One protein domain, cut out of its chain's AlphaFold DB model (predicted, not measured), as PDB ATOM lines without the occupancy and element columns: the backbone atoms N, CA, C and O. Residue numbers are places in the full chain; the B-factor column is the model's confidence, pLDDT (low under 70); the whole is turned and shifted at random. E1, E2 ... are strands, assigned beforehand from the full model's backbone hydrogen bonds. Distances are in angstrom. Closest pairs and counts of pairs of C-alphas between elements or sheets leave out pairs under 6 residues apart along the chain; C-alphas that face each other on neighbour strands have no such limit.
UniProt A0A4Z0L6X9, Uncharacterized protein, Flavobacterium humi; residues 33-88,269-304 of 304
ATOM      1  N   GLN A  33      17.656 -29.091   4.830       91.44
ATOM      2  CA  GLN A  33      18.458 -27.910   4.567       91.44
ATOM      3  C   GLN A  33      17.638 -26.665   4.894       91.44
ATOM      4  O   GLN A  33      16.740 -26.286   4.148       91.44
ATOM      5  N   MET A  34      17.935 -26.036   6.030       95.19
ATOM      6  CA  MET A  34      17.439 -24.703   6.351       95.19
ATOM      7  C   MET A  34      18.133 -23.680   5.451       95.19
ATOM      8  O   MET A  34      19.359 -23.658   5.356       95.19
ATOM      9  N   THR A  35      17.348 -22.824   4.804       95.81
ATOM     10  CA  THR A  35      17.836 -21.775   3.890       95.81
ATOM     11  C   THR A  35      17.697 -20.376   4.484       95.81
ATOM     12  O   THR A  35      18.421 -19.459   4.102       95.81
ATOM     13  N   GLY A  36      16.828 -20.210   5.480       97.62
ATOM     14  CA  GLY A  36      16.713 -18.967   6.228       97.62
ATOM     15  C   GLY A  36      15.669 -19.027   7.333       97.62
ATOM     16  O   GLY A  36      15.003 -20.044   7.542       97.62
ATOM     17  N   TYR A  37      15.492 -17.903   8.013       98.50
ATOM     18  CA  TYR A  37      14.368 -17.670   8.913       98.50
ATOM     19  C   TYR A  37      13.886 -16.227   8.837       98.50
ATOM     20  O   TYR A  37      14.609 -15.330   8.414       98.50
ATOM     21  N   LYS A  38      12.662 -15.994   9.304       98.56
ATOM     22  CA  LYS A  38      12.086 -14.673   9.524       98.56
ATOM     23  C   LYS A  38      11.534 -14.591  10.937       98.56
ATOM     24  O   LYS A  38      10.682 -15.387  11.313       98.56
ATOM     25  N   ILE A  39      11.979 -13.609  11.706       98.38
ATOM     26  CA  ILE A  39      11.391 -13.231  12.989       98.38
ATOM     27  C   ILE A  39      10.638 -11.923  12.778       98.38
ATOM     28  O   ILE A  39      11.212 -10.929  12.350       98.38
ATOM     29  N   ASN A  40       9.349 -11.921  13.082       97.88
ATOM     30  CA  ASN A  40       8.517 -10.733  13.109       97.88
ATOM     31  C   ASN A  40       8.062 -10.482  14.546       97.88
ATOM     32  O   ASN A  40       7.253 -11.242  15.079       97.88
ATOM     33  N   TYR A  41       8.591  -9.431  15.158       96.69
ATOM     34  CA  TYR A  41       8.153  -8.931  16.453       96.69
ATOM     35  C   TYR A  41       7.208  -7.752  16.240       96.69
ATOM     36  O   TYR A  41       7.583  -6.787  15.581       96.69
ATOM     37  N   LEU A  42       6.012  -7.813  16.816       94.69
ATOM     38  CA  LEU A  42       5.012  -6.750  16.784       94.69
ATOM     39  C   LEU A  42       4.586  -6.406  18.210       94.69
ATOM     40  O   LEU A  42       4.185  -7.291  18.961       94.69
ATOM     41  N   SER A  43       4.631  -5.124  18.550       91.50
ATOM     42  CA  SER A  43       4.178  -4.568  19.819       91.50
ATOM     43  C   SER A  43       3.067  -3.550  19.568       91.50
ATOM     44  O   SER A  43       3.243  -2.606  18.790       91.50
ATOM     45  N   THR A  44       1.911  -3.757  20.201       86.25
ATOM     46  CA  THR A  44       0.738  -2.876  20.103       86.25
ATOM     47  C   THR A  44       0.358  -2.332  21.476       86.25
ATOM     48  O   THR A  44       0.233  -3.108  22.420       86.25
ATOM     49  N   PHE A  45       0.129  -1.016  21.569       80.25
ATOM     50  CA  PHE A  45      -0.235  -0.296  22.797       80.25
ATOM     51  C   PHE A  45      -1.573   0.446  22.603       80.25
ATOM     52  O   PHE A  45      -1.568   1.570  22.100       80.25
ATOM     53  N   PRO A  46      -2.721  -0.161  22.955       63.97
ATOM     54  CA  PRO A  46      -4.040   0.407  22.651       63.97
ATOM     55  C   PRO A  46      -4.392   1.681  23.441       63.97
ATOM     56  O   PRO A  46      -5.046   2.565  22.896       63.97
ATOM     57  N   ASP A  47      -3.952   1.793  24.702       56.84
ATOM     58  CA  ASP A  47      -4.532   2.736  25.684       56.84
ATOM     59  C   ASP A  47      -3.707   4.005  25.967       56.84
ATOM     60  O   ASP A  47      -4.057   4.828  26.814       56.84
ATOM     61  N   THR A  48      -2.613   4.224  25.246       55.41
ATOM     62  CA  THR A  48      -1.811   5.450  25.373       55.41
ATOM     63  C   THR A  48      -2.109   6.358  24.190       55.41
ATOM     64  O   THR A  48      -1.813   5.986  23.061       55.41
ATOM     65  N   ASN A  49      -2.688   7.538  24.447       50.72
ATOM     66  CA  ASN A  49      -2.964   8.613  23.481       50.72
ATOM     67  C   ASN A  49      -1.769   8.870  22.529       50.72
ATOM     68  O   ASN A  49      -0.935   9.733  22.798       50.72
ATOM     69  N   GLY A  50      -1.682   8.123  21.421       51.72
ATOM     70  CA  GLY A  50      -0.604   8.214  20.430       51.72
ATOM     71  C   GLY A  50       0.534   7.182  20.528       51.72
ATOM     72  O   GLY A  50       1.534   7.358  19.831       51.72
ATOM     73  N   ALA A  51       0.437   6.116  21.331       56.28
ATOM     74  CA  ALA A  51       1.470   5.078  21.314       56.28
ATOM     75  C   ALA A  51       1.369   4.232  20.054       56.28
ATOM     76  O   ALA A  51       0.361   3.591  19.758       56.28
ATOM     77  N   GLY A  52       2.448   4.284  19.293       68.50
ATOM     78  CA  GLY A  52       2.507   3.660  18.002       68.50
ATOM     79  C   GLY A  52       2.628   2.147  18.024       68.50
ATOM     80  O   GLY A  52       3.046   1.549  19.013       68.50
ATOM     81  N   THR A  53       2.330   1.518  16.891       85.12
ATOM     82  CA  THR A  53       2.735   0.131  16.651       85.12
ATOM     83  C   THR A  53       4.240   0.101  16.411       85.12
ATOM     84  O   THR A  53       4.729   0.799  15.515       85.12
ATOM     85  N   TYR A  54       4.966  -0.714  17.168       90.75
ATOM     86  CA  TYR A  54       6.370  -1.007  16.897       90.75
ATOM     87  C   TYR A  54       6.482  -2.394  16.285       90.75
ATOM     88  O   TYR A  54       5.961  -3.362  16.838       90.75
ATOM     89  N   GLN A  55       7.191  -2.500  15.171       94.94
ATOM     90  CA  GLN A  55       7.474  -3.771  14.536       94.94
ATOM     91  C   GLN A  55       8.962  -3.871  14.202       94.94
ATOM     92  O   GLN A  55       9.557  -2.927  13.686       94.94
ATOM     93  N   LYS A  56       9.560  -5.028  14.486       96.12
ATOM     94  CA  LYS A  56      10.908  -5.385  14.041       96.12
ATOM     95  C   LYS A  56      10.826  -6.667  13.228       96.12
ATOM     96  O   LYS A  56      10.332  -7.682  13.720       96.12
ATOM     97  N   ILE A  57      11.314  -6.615  11.995       97.81
ATOM     98  CA  ILE A  57      11.445  -7.780  11.123       97.81
ATOM     99  C   ILE A  57      12.931  -8.107  11.023       97.81
ATOM    100  O   ILE A  57      13.726  -7.242  10.672       97.81
ATOM    101  N   THR A  58      13.297  -9.347  11.321       97.81
ATOM    102  CA  THR A  58      14.652  -9.871  11.134       97.81
ATOM    103  C   THR A  58      14.593 -11.064  10.194       97.81
ATOM    104  O   THR A  58      13.838 -12.001  10.442       97.81
ATOM    105  N   ILE A  59      15.365 -11.033   9.114       98.06
ATOM    106  CA  ILE A  59      15.494 -12.123   8.148       98.06
ATOM    107  C   ILE A  59      16.914 -12.659   8.266       98.06
ATOM    108  O   ILE A  59      17.867 -11.949   7.968       98.06
ATOM    109  N   GLY A  60      17.056 -13.899   8.720       97.69
ATOM    110  CA  GLY A  60      18.346 -14.569   8.782       97.69
ATOM    111  C   GLY A  60      18.598 -15.393   7.534       97.69
ATOM    112  O   GLY A  60      17.798 -16.263   7.187       97.69
ATOM    113  N   ASN A  61      19.734 -15.145   6.895       97.06
ATOM    114  CA  ASN A  61      20.231 -15.928   5.776       97.06
ATOM    115  C   ASN A  61      21.094 -17.075   6.312       97.06
ATOM    116  O   ASN A  61      21.999 -16.862   7.129       97.06
ATOM    117  N   ILE A  62      20.811 -18.291   5.846       97.12
ATOM    118  CA  ILE A  62      21.532 -19.504   6.233       97.12
ATOM    119  C   ILE A  62      22.284 -20.026   5.011       97.12
ATOM    120  O   ILE A  62      21.713 -20.167   3.933       97.12
ATOM    121  N   LEU A  63      23.566 -20.333   5.194       93.88
ATOM    122  CA  LEU A  63      24.421 -20.936   4.176       93.88
ATOM    123  C   LEU A  63      24.929 -22.278   4.701       93.88
ATOM    124  O   LEU A  63      25.481 -22.336   5.796       93.88
ATOM    125  N   ASP A  64      24.703 -23.356   3.949       92.38
ATOM    126  CA  ASP A  64      25.111 -24.722   4.313       92.38
ATOM    127  C   ASP A  64      24.669 -25.145   5.728       92.38
ATOM    128  O   ASP A  64      25.433 -25.731   6.493       92.38
ATOM    129  N   ASN A  65      23.418 -24.827   6.093       93.88
ATOM    130  CA  ASN A  65      22.851 -25.043   7.432       93.88
ATOM    131  C   ASN A  65      23.561 -24.292   8.575       93.88
ATOM    132  O   ASN A  65      23.408 -24.667   9.741       93.88
ATOM    133  N   LYS A  66      24.311 -23.231   8.267       96.19
ATOM    134  CA  LYS A  66      24.984 -22.357   9.234       96.19
ATOM    135  C   LYS A  66      24.464 -20.930   9.137       96.19
ATOM    136  O   LYS A  66      24.111 -20.459   8.057       96.19
ATOM    137  N   PHE A  67      24.446 -20.218  10.258       97.31
ATOM    138  CA  PHE A  67      24.164 -18.788  10.252       97.31
ATOM    139  C   PHE A  67      25.182 -18.051   9.384       97.31
ATOM    140  O   PHE A  67      26.364 -18.396   9.382       97.31
ATOM    141  N   PHE A  68      24.737 -17.013   8.681       96.75
ATOM    142  CA  PHE A  68      25.609 -16.229   7.814       96.75
ATOM    143  C   PHE A  68      25.426 -14.724   8.028       96.75
ATOM    144  O   PHE A  68      26.301 -14.057   8.592       96.75
ATOM    145  N   SER A  69      24.273 -14.192   7.634       96.50
ATOM    146  CA  SER A  69      23.937 -12.771   7.742       96.50
ATOM    147  C   SER A  69      22.495 -12.579   8.186       96.50
ATOM    148  O   SER A  69      21.684 -13.502   8.109       96.50
ATOM    149  N   GLU A  70      22.176 -11.376   8.645       96.88
ATOM    150  CA  GLU A  70      20.821 -10.972   8.993       96.88
ATOM    151  C   GLU A  70      20.497  -9.617   8.368       96.88
ATOM    152  O   GLU A  70      21.309  -8.693   8.406       96.88
ATOM    153  N   ASP A  71      19.283  -9.499   7.848       96.38
ATOM    154  CA  ASP A  71      18.666  -8.223   7.524       96.38
ATOM    155  C   ASP A  71      17.696  -7.858   8.644       96.38
ATOM    156  O   ASP A  71      16.907  -8.693   9.090       96.38
ATOM    157  N   SER A  72      17.730  -6.614   9.106       96.25
ATOM    158  CA  SER A  72      16.805  -6.104  10.109       96.25
ATOM    159  C   SER A  72      16.141  -4.824   9.631       96.25
ATOM    160  O   SER A  72      16.798  -3.894   9.171       96.25
ATOM    161  N   GLU A  73      14.833  -4.745   9.831       97.12
ATOM    162  CA  GLU A  73      14.018  -3.568   9.568       97.12
ATOM    163  C   GLU A  73      13.221  -3.219  10.822       97.12
ATOM    164  O   GLU A  73      12.643  -4.092  11.474       97.12
ATOM    165  N   VAL A  74      13.187  -1.932  11.154       95.38
ATOM    166  CA  VAL A  74      12.314  -1.397  12.198       95.38
ATOM    167  C   VAL A  74      11.232  -0.556  11.537       95.38
ATOM    168  O   VAL A  74      11.520   0.287  10.693       95.38
ATOM    169  N   ILE A  75       9.986  -0.772  11.942       94.62
ATOM    170  CA  ILE A  75       8.806  -0.070  11.446       94.62
ATOM    171  C   ILE A  75       8.097   0.548  12.654       94.62
ATOM    172  O   ILE A  75       7.680  -0.159  13.572       94.62
ATOM    173  N   TYR A  76       7.941   1.871  12.648       92.00
ATOM    174  CA  TYR A  76       7.150   2.601  13.642       92.00
ATOM    175  C   TYR A  76       5.907   3.155  12.961       92.00
ATOM    176  O   TYR A  76       6.020   3.861  11.963       92.00
ATOM    177  N   ASN A  77       4.720   2.861  13.490       89.06
ATOM    178  CA  ASN A  77       3.451   3.356  12.935       89.06
ATOM    179  C   ASN A  77       3.267   3.073  11.439       89.06
ATOM    180  O   ASN A  77       2.793   3.923  10.689       89.06
ATOM    181  N   GLY A  78       3.683   1.887  10.991       88.75
ATOM    182  CA  GLY A  78       3.628   1.501   9.579       88.75
ATOM    183  C   GLY A  78       4.674   2.184   8.690       88.75
ATOM    184  O   GLY A  78       4.693   1.935   7.489       88.75
ATOM    185  N   VAL A  79       5.562   3.009   9.254       92.81
ATOM    186  CA  VAL A  79       6.640   3.687   8.528       92.81
ATOM    187  C   VAL A  79       7.969   2.981   8.787       92.81
ATOM    188  O   VAL A  79       8.472   2.956   9.916       92.81
ATOM    189  N   SER A  80       8.547   2.422   7.724       95.44
ATOM    190  CA  SER A  80       9.890   1.836   7.742       95.44
ATOM    191  C   SER A  80      10.946   2.878   8.109       95.44
ATOM    192  O   SER A  80      10.922   4.005   7.615       95.44
ATOM    193  N   GLN A  81      11.887   2.483   8.963       95.38
ATOM    194  CA  GLN A  81      13.079   3.260   9.315       95.38
ATOM    195  C   GLN A  81      14.302   2.871   8.466       95.38
ATOM    196  O   GLN A  81      15.415   3.316   8.744       95.38
ATOM    197  N   GLY A  82      14.100   2.041   7.441       94.88
ATOM    198  CA  GLY A  82      15.155   1.481   6.608       94.88
ATOM    199  C   GLY A  82      15.541   0.058   7.006       94.88
ATOM    200  O   GLY A  82      15.316  -0.396   8.131       94.88
ATOM    201  N   VAL A  83      16.136  -0.639   6.040       95.94
ATOM    202  CA  VAL A  83      16.658  -1.999   6.190       95.94
ATOM    203  C   VAL A  83      18.164  -1.920   6.402       95.94
ATOM    204  O   VAL A  83      18.860  -1.204   5.681       95.94
ATOM    205  N   GLN A  84      18.665  -2.655   7.387       94.56
ATOM    206  CA  GLN A  84      20.091  -2.817   7.639       94.56
ATOM    207  C   GLN A  84      20.487  -4.268   7.409       94.56
ATOM    208  O   GLN A  84      19.833  -5.164   7.935       94.56
ATOM    209  N   THR A  85      21.573  -4.483   6.673       94.31
ATOM    210  CA  THR A  85      22.148  -5.808   6.427       94.31
ATOM    211  C   THR A  85      23.446  -5.947   7.201       94.31
ATOM    212  O   THR A  85      24.358  -5.135   7.039       94.31
ATOM    213  N   HIS A  86      23.555  -7.012   7.991       93.19
ATOM    214  CA  HIS A  86      24.729  -7.322   8.797       93.19
ATOM    215  C   HIS A  86      25.214  -8.737   8.495       93.19
ATOM    216  O   HIS A  86      24.497  -9.717   8.695       93.19
ATOM    217  N   GLN A  87      26.454  -8.875   8.020       95.12
ATOM    218  CA  GLN A  87      27.106 -10.182   8.000       95.12
ATOM    219  C   GLN A  87      27.673 -10.475   9.389       95.12
ATOM    220  O   GLN A  87      28.641  -9.845   9.824       95.12
ATOM    221  N   ASN A  88      27.078 -11.459  10.059       95.50
ATOM    222  CA  ASN A  88      27.344 -11.756  11.463       95.50
ATOM    223  C   ASN A  88      28.318 -12.925  11.643       95.50
ATOM    224  O   ASN A  88      28.992 -12.999  12.667       95.50
ATOM    225  N   THR A 269       2.538 -21.436  20.088       97.12
ATOM    226  CA  THR A 269       1.937 -22.293  19.061       97.12
ATOM    227  C   THR A 269       2.981 -22.639  18.010       97.12
ATOM    228  O   THR A 269       3.779 -21.779  17.628       97.12
ATOM    229  N   TYR A 270       2.984 -23.891  17.550       97.31
ATOM    230  CA  TYR A 270       3.973 -24.404  16.606       97.31
ATOM    231  C   TYR A 270       3.305 -25.100  15.422       97.31
ATOM    232  O   TYR A 270       2.397 -25.910  15.598       97.31
ATOM    233  N   GLU A 271       3.814 -24.841  14.222       97.44
ATOM    234  CA  GLU A 271       3.556 -25.656  13.034       97.44
ATOM    235  C   GLU A 271       4.768 -26.570  12.825       97.44
ATOM    236  O   GLU A 271       5.830 -26.109  12.399       97.44
ATOM    237  N   VAL A 272       4.639 -27.849  13.183       96.12
ATOM    238  CA  VAL A 272       5.750 -28.815  13.209       96.12
ATOM    239  C   VAL A 272       5.683 -29.741  11.995       96.12
ATOM    240  O   VAL A 272       4.627 -30.274  11.665       96.12
ATOM    241  N   LEU A 273       6.817 -29.920  11.323       94.00
ATOM    242  CA  LEU A 273       6.987 -30.845  10.207       94.00
ATOM    243  C   LEU A 273       7.073 -32.293  10.716       94.00
ATOM    244  O   LEU A 273       7.379 -32.548  11.879       94.00
ATOM    245  N   SER A 274       6.864 -33.271   9.832       92.44
ATOM    246  CA  SER A 274       6.879 -34.701  10.194       92.44
ATOM    247  C   SER A 274       8.216 -35.197  10.765       92.44
ATOM    248  O   SER A 274       8.246 -36.190  11.484       92.44
ATOM    249  N   ASN A 275       9.315 -34.500  10.476       90.50
ATOM    250  CA  ASN A 275      10.663 -34.776  10.984       90.50
ATOM    251  C   ASN A 275      10.997 -34.047  12.305       90.50
ATOM    252  O   ASN A 275      12.136 -34.104  12.761       90.50
ATOM    253  N   GLY A 276      10.033 -33.344  12.909       94.62
ATOM    254  CA  GLY A 276      10.174 -32.682  14.209       94.62
ATOM    255  C   GLY A 276      10.685 -31.238  14.173       94.62
ATOM    256  O   GLY A 276      10.587 -30.551  15.190       94.62
ATOM    257  N   TYR A 277      11.186 -30.739  13.038       95.75
ATOM    258  CA  TYR A 277      11.516 -29.314  12.883       95.75
ATOM    259  C   TYR A 277      10.237 -28.480  12.852       95.75
ATOM    260  O   TYR A 277       9.256 -28.870  12.218       95.75
ATOM    261  N   TYR A 278      10.226 -27.307  13.484       96.19
ATOM    262  CA  TYR A 278       9.089 -26.394  13.352       96.19
ATOM    263  C   TYR A 278       9.283 -25.443  12.170       96.19
ATOM    264  O   TYR A 278      10.330 -24.819  12.019       96.19
ATOM    265  N   LYS A 279       8.252 -25.319  11.332       97.25
ATOM    266  CA  LYS A 279       8.178 -24.328  10.255       97.25
ATOM    267  C   LYS A 279       7.816 -22.953  10.796       97.25
ATOM    268  O   LYS A 279       8.326 -21.955  10.303       97.25
ATOM    269  N   LYS A 280       6.968 -22.901  11.825       98.06
ATOM    270  CA  LYS A 280       6.502 -21.653  12.429       98.06
ATOM    271  C   LYS A 280       6.337 -21.786  13.937       98.06
ATOM    272  O   LYS A 280       5.882 -22.822  14.410       98.06
ATOM    273  N   LYS A 281       6.696 -20.734  14.671       97.88
ATOM    274  CA  LYS A 281       6.453 -20.537  16.106       97.88
ATOM    275  C   LYS A 281       5.789 -19.178  16.295       97.88
ATOM    276  O   LYS A 281       6.348 -18.178  15.852       97.88
ATOM    277  N   THR A 282       4.659 -19.115  16.990       97.88
ATOM    278  CA  THR A 282       4.023 -17.848  17.377       97.88
ATOM    279  C   THR A 282       3.828 -17.804  18.888       97.88
ATOM    280  O   THR A 282       3.140 -18.652  19.458       97.88
ATOM    281  N   LYS A 283       4.435 -16.800  19.531       96.38
ATOM    282  CA  LYS A 283       4.292 -16.501  20.960       96.38
ATOM    283  C   LYS A 283       3.670 -15.122  21.126       96.38
ATOM    284  O   LYS A 283       4.163 -14.154  20.548       96.38
ATOM    285  N   THR A 284       2.637 -15.033  21.952       94.50
ATOM    286  CA  THR A 284       1.984 -13.771  22.299       94.50
ATOM    287  C   THR A 284       2.050 -13.575  23.804       94.50
ATOM    288  O   THR A 284       1.638 -14.441  24.567       94.50
ATOM    289  N   MET A 285       2.574 -12.429  24.227       91.88
ATOM    290  CA  MET A 285       2.567 -11.980  25.613       91.88
ATOM    291  C   MET A 285       1.624 -10.791  25.726       91.88
ATOM    292  O   MET A 285       1.743  -9.830  24.965       91.88
ATOM    293  N   VAL A 286       0.687 -10.875  26.665       89.06
ATOM    294  CA  VAL A 286      -0.273  -9.813  26.967       89.06
ATOM    295  C   VAL A 286       0.119  -9.194  28.299       89.06
ATOM    296  O   VAL A 286       0.373  -9.917  29.260       89.06
ATOM    297  N   PHE A 287       0.161  -7.868  28.347       85.75
ATOM    298  CA  PHE A 287       0.454  -7.077  29.534       85.75
ATOM    299  C   PHE A 287      -0.854  -6.433  30.003       85.75
ATOM    300  O   PHE A 287      -1.295  -5.442  29.418       85.75
ATOM    301  N   PRO A 288      -1.523  -6.999  31.028       80.94
ATOM    302  CA  PRO A 288      -2.861  -6.556  31.416       80.94
ATOM    303  C   PRO A 288      -2.914  -5.096  31.877       80.94
ATOM    304  O   PRO A 288      -3.929  -4.437  31.693       80.94
ATOM    305  N   GLU A 289      -1.820  -4.584  32.446       81.00
ATOM    306  CA  GLU A 289      -1.738  -3.246  33.047       81.00
ATOM    307  C   GLU A 289      -1.944  -2.103  32.044       81.00
ATOM    308  O   GLU A 289      -2.428  -1.038  32.414       81.00
ATOM    309  N   ASN A 290      -1.591  -2.315  30.776       75.94
ATOM    310  CA  ASN A 290      -1.686  -1.314  29.708       75.94
ATOM    311  C   ASN A 290      -2.317  -1.871  28.423       75.94
ATOM    312  O   ASN A 290      -2.188  -1.266  27.358       75.94
ATOM    313  N   GLN A 291      -2.940  -3.052  28.521       80.88
ATOM    314  CA  GLN A 291      -3.452  -3.837  27.395       80.88
ATOM    315  C   GLN A 291      -2.430  -4.025  26.260       80.88
ATOM    316  O   GLN A 291      -2.811  -4.268  25.113       80.88
ATOM    317  N   ALA A 292      -1.129  -3.893  26.546       83.69
ATOM    318  CA  ALA A 292      -0.120  -4.041  25.517       83.69
ATOM    319  C   ALA A 292      -0.006  -5.508  25.121       83.69
ATOM    320  O   ALA A 292      -0.124  -6.416  25.949       83.69
ATOM    321  N   GLN A 293       0.263  -5.743  23.845       90.56
ATOM    322  CA  GLN A 293       0.458  -7.082  23.322       90.56
ATOM    323  C   GLN A 293       1.742  -7.123  22.510       90.56
ATOM    324  O   GLN A 293       1.913  -6.365  21.558       90.56
ATOM    325  N   ASN A 294       2.616  -8.061  22.865       92.56
ATOM    326  CA  ASN A 294       3.808  -8.380  22.098       92.56
ATOM    327  C   ASN A 294       3.608  -9.739  21.443       92.56
ATOM    328  O   ASN A 294       3.399 -10.738  22.127       92.56
ATOM    329  N   THR A 295       3.672  -9.785  20.120       95.56
ATOM    330  CA  THR A 295       3.589 -11.022  19.346       95.56
ATOM    331  C   THR A 295       4.886 -11.224  18.587       95.56
ATOM    332  O   THR A 295       5.275 -10.382  17.783       95.56
ATOM    333  N   THR A 296       5.531 -12.363  18.814       97.50
ATOM    334  CA  THR A 296       6.697 -12.805  18.051       97.50
ATOM    335  C   THR A 296       6.293 -13.991  17.196       97.50
ATOM    336  O   THR A 296       5.841 -15.009  17.717       97.50
ATOM    337  N   THR A 297       6.477 -13.870  15.886       98.25
ATOM    338  CA  THR A 297       6.343 -14.979  14.939       98.25
ATOM    339  C   THR A 297       7.707 -15.297  14.349       98.25
ATOM    340  O   THR A 297       8.347 -14.414  13.789       98.25
ATOM    341  N   THR A 298       8.147 -16.543  14.467       98.38
ATOM    342  CA  THR A 298       9.368 -17.055  13.846       98.38
ATOM    343  C   THR A 298       8.988 -18.080  12.793       98.38
ATOM    344  O   THR A 298       8.326 -19.060  13.118       98.38
ATOM    345  N   GLU A 299       9.425 -17.882  11.558       98.50
ATOM    346  CA  GLU A 299       9.224 -18.795  10.434       98.50
ATOM    347  C   GLU A 299      10.581 -19.278   9.925       98.50
ATOM    348  O   GLU A 299      11.485 -18.468   9.746       98.50
ATOM    349  N   PHE A 300      10.731 -20.581   9.701       98.06
ATOM    350  CA  PHE A 300      11.914 -21.184   9.088       98.06
ATOM    351  C   PHE A 300      11.602 -21.611   7.657       98.06
ATOM    352  O   PHE A 300      10.529 -22.149   7.368       98.06
ATOM    353  N   PHE A 301      12.570 -21.396   6.772       96.69
ATOM    354  CA  PHE A 301      12.509 -21.792   5.374       96.69
ATOM    355  C   PHE A 301      13.443 -22.975   5.145       96.69
ATOM    356  O   PHE A 301      14.582 -22.987   5.619       96.69
ATOM    357  N   PHE A 302      12.943 -23.970   4.421       94.50
ATOM    358  CA  PHE A 302      13.642 -25.214   4.127       94.50
ATOM    359  C   PHE A 302      13.680 -25.419   2.615       94.50
ATOM    360  O   PHE A 302      12.740 -25.029   1.922       94.50
ATOM    361  N   GLN A 303      14.759 -26.010   2.112       88.25
ATOM    362  CA  GLN A 303      14.831 -26.475   0.732       88.25
ATOM    363  C   GLN A 303      14.083 -27.807   0.610       88.25
ATOM    364  O   GLN A 303      14.269 -28.696   1.444       88.25
ATOM    365  N   GLU A 304      13.220 -27.901  -0.401       61.25
ATOM    366  CA  GLU A 304      12.523 -29.132  -0.796       61.25
ATOM    367  C   GLU A 304      13.415 -30.042  -1.649       61.25
ATOM    368  O   GLU A 304      14.217 -29.506  -2.455       61.25
TER     369      GLU A 304
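This is residues 33 to 88 and 269 to 304 of the 304 residues of an uncharacterized protein of Flavobacterium humi (UniProt A0A4Z0L6X9). A single twisted sheet of seven antiparallel strands makes the main picture, with the long strands E1 and E7 side by side in its middle, E4 at one edge and the short E5 at the other. It is a lone layer with no named helix over either face, and the loop from E1 to E2, residues 45 to 53, lies at one end of the strands. The printed part has 92 residues, with strands E1 to E7 numbered along the chain and the sheet order E4 E3 E2 E1 E7 E6 E5; the class is all strand. The whole is loose, with a radius of gyration of the C-alphas of 15.6 A, and only just elongated, spanning 47 by 31 by 18 A.

E1, residues 33 to 44, begins with C-alpha 33 at (18.458, -27.910, 4.567) and is 34.4 A long. E2, residues 54 to 63, is 29.7 A long. E3, residues 66 to 76, is 31.0 A long and bends by 51 degrees at residue 69. E4, residues 79 to 87, is 24.7 A long and ends with C-alpha 87 at (27.106, -10.182, 8.000). E5 is residues 269 to 272, 9.6 A; E6 is residues 278 to 287, 26.6 A. E7, residues 292 to 303, is 36.6 A long and ends with C-alpha 303 at (14.831, -26.475, 0.732).

E1 and E7 are antiparallel neighbours at 167 degrees; C-alphas 37 and 300 face each other at 4.3 A, and N 38 and O 299 are within hydrogen-bond range at 2.8 A. E1, E2, E3 and E4 form a meander, each strand the antiparallel neighbour of the one before; its hairpins are E1 and E2, with N 39 and O 58 at 2.8 A, E2 and E3, with N 59 and O 71 at 2.8 A, and E3 and E4, with N 72 and O 84 at 2.8 A. E5, E6 and E7 form another meander; its hairpins are E5 and E6, with N 271 and O 280 at 2.9 A, and E6 and E7, with N 283 and O 296 at 2.9 A. E4 and E5 are the edge strands. Among the pairs that are apart are E1 and E4, and E3 and E7.

From edge to edge the strands' lines turn by 48 degrees, and the sheet's C-alphas lie up to 7.1 A off their best plane. The two C-alphas farthest apart are those of Asn 49 and Asp 64, 47.6 A. Residues 89 to 268 are not printed, and C-alphas 88 and 269 are 28.5 A apart across this cut. Of the links printed whole, E1 to E2 is short, the others are tight, and none is long. The mean pLDDT of the printed part is 90.8; residues 46 to 52 and residue 304, the chain's last, are under 70.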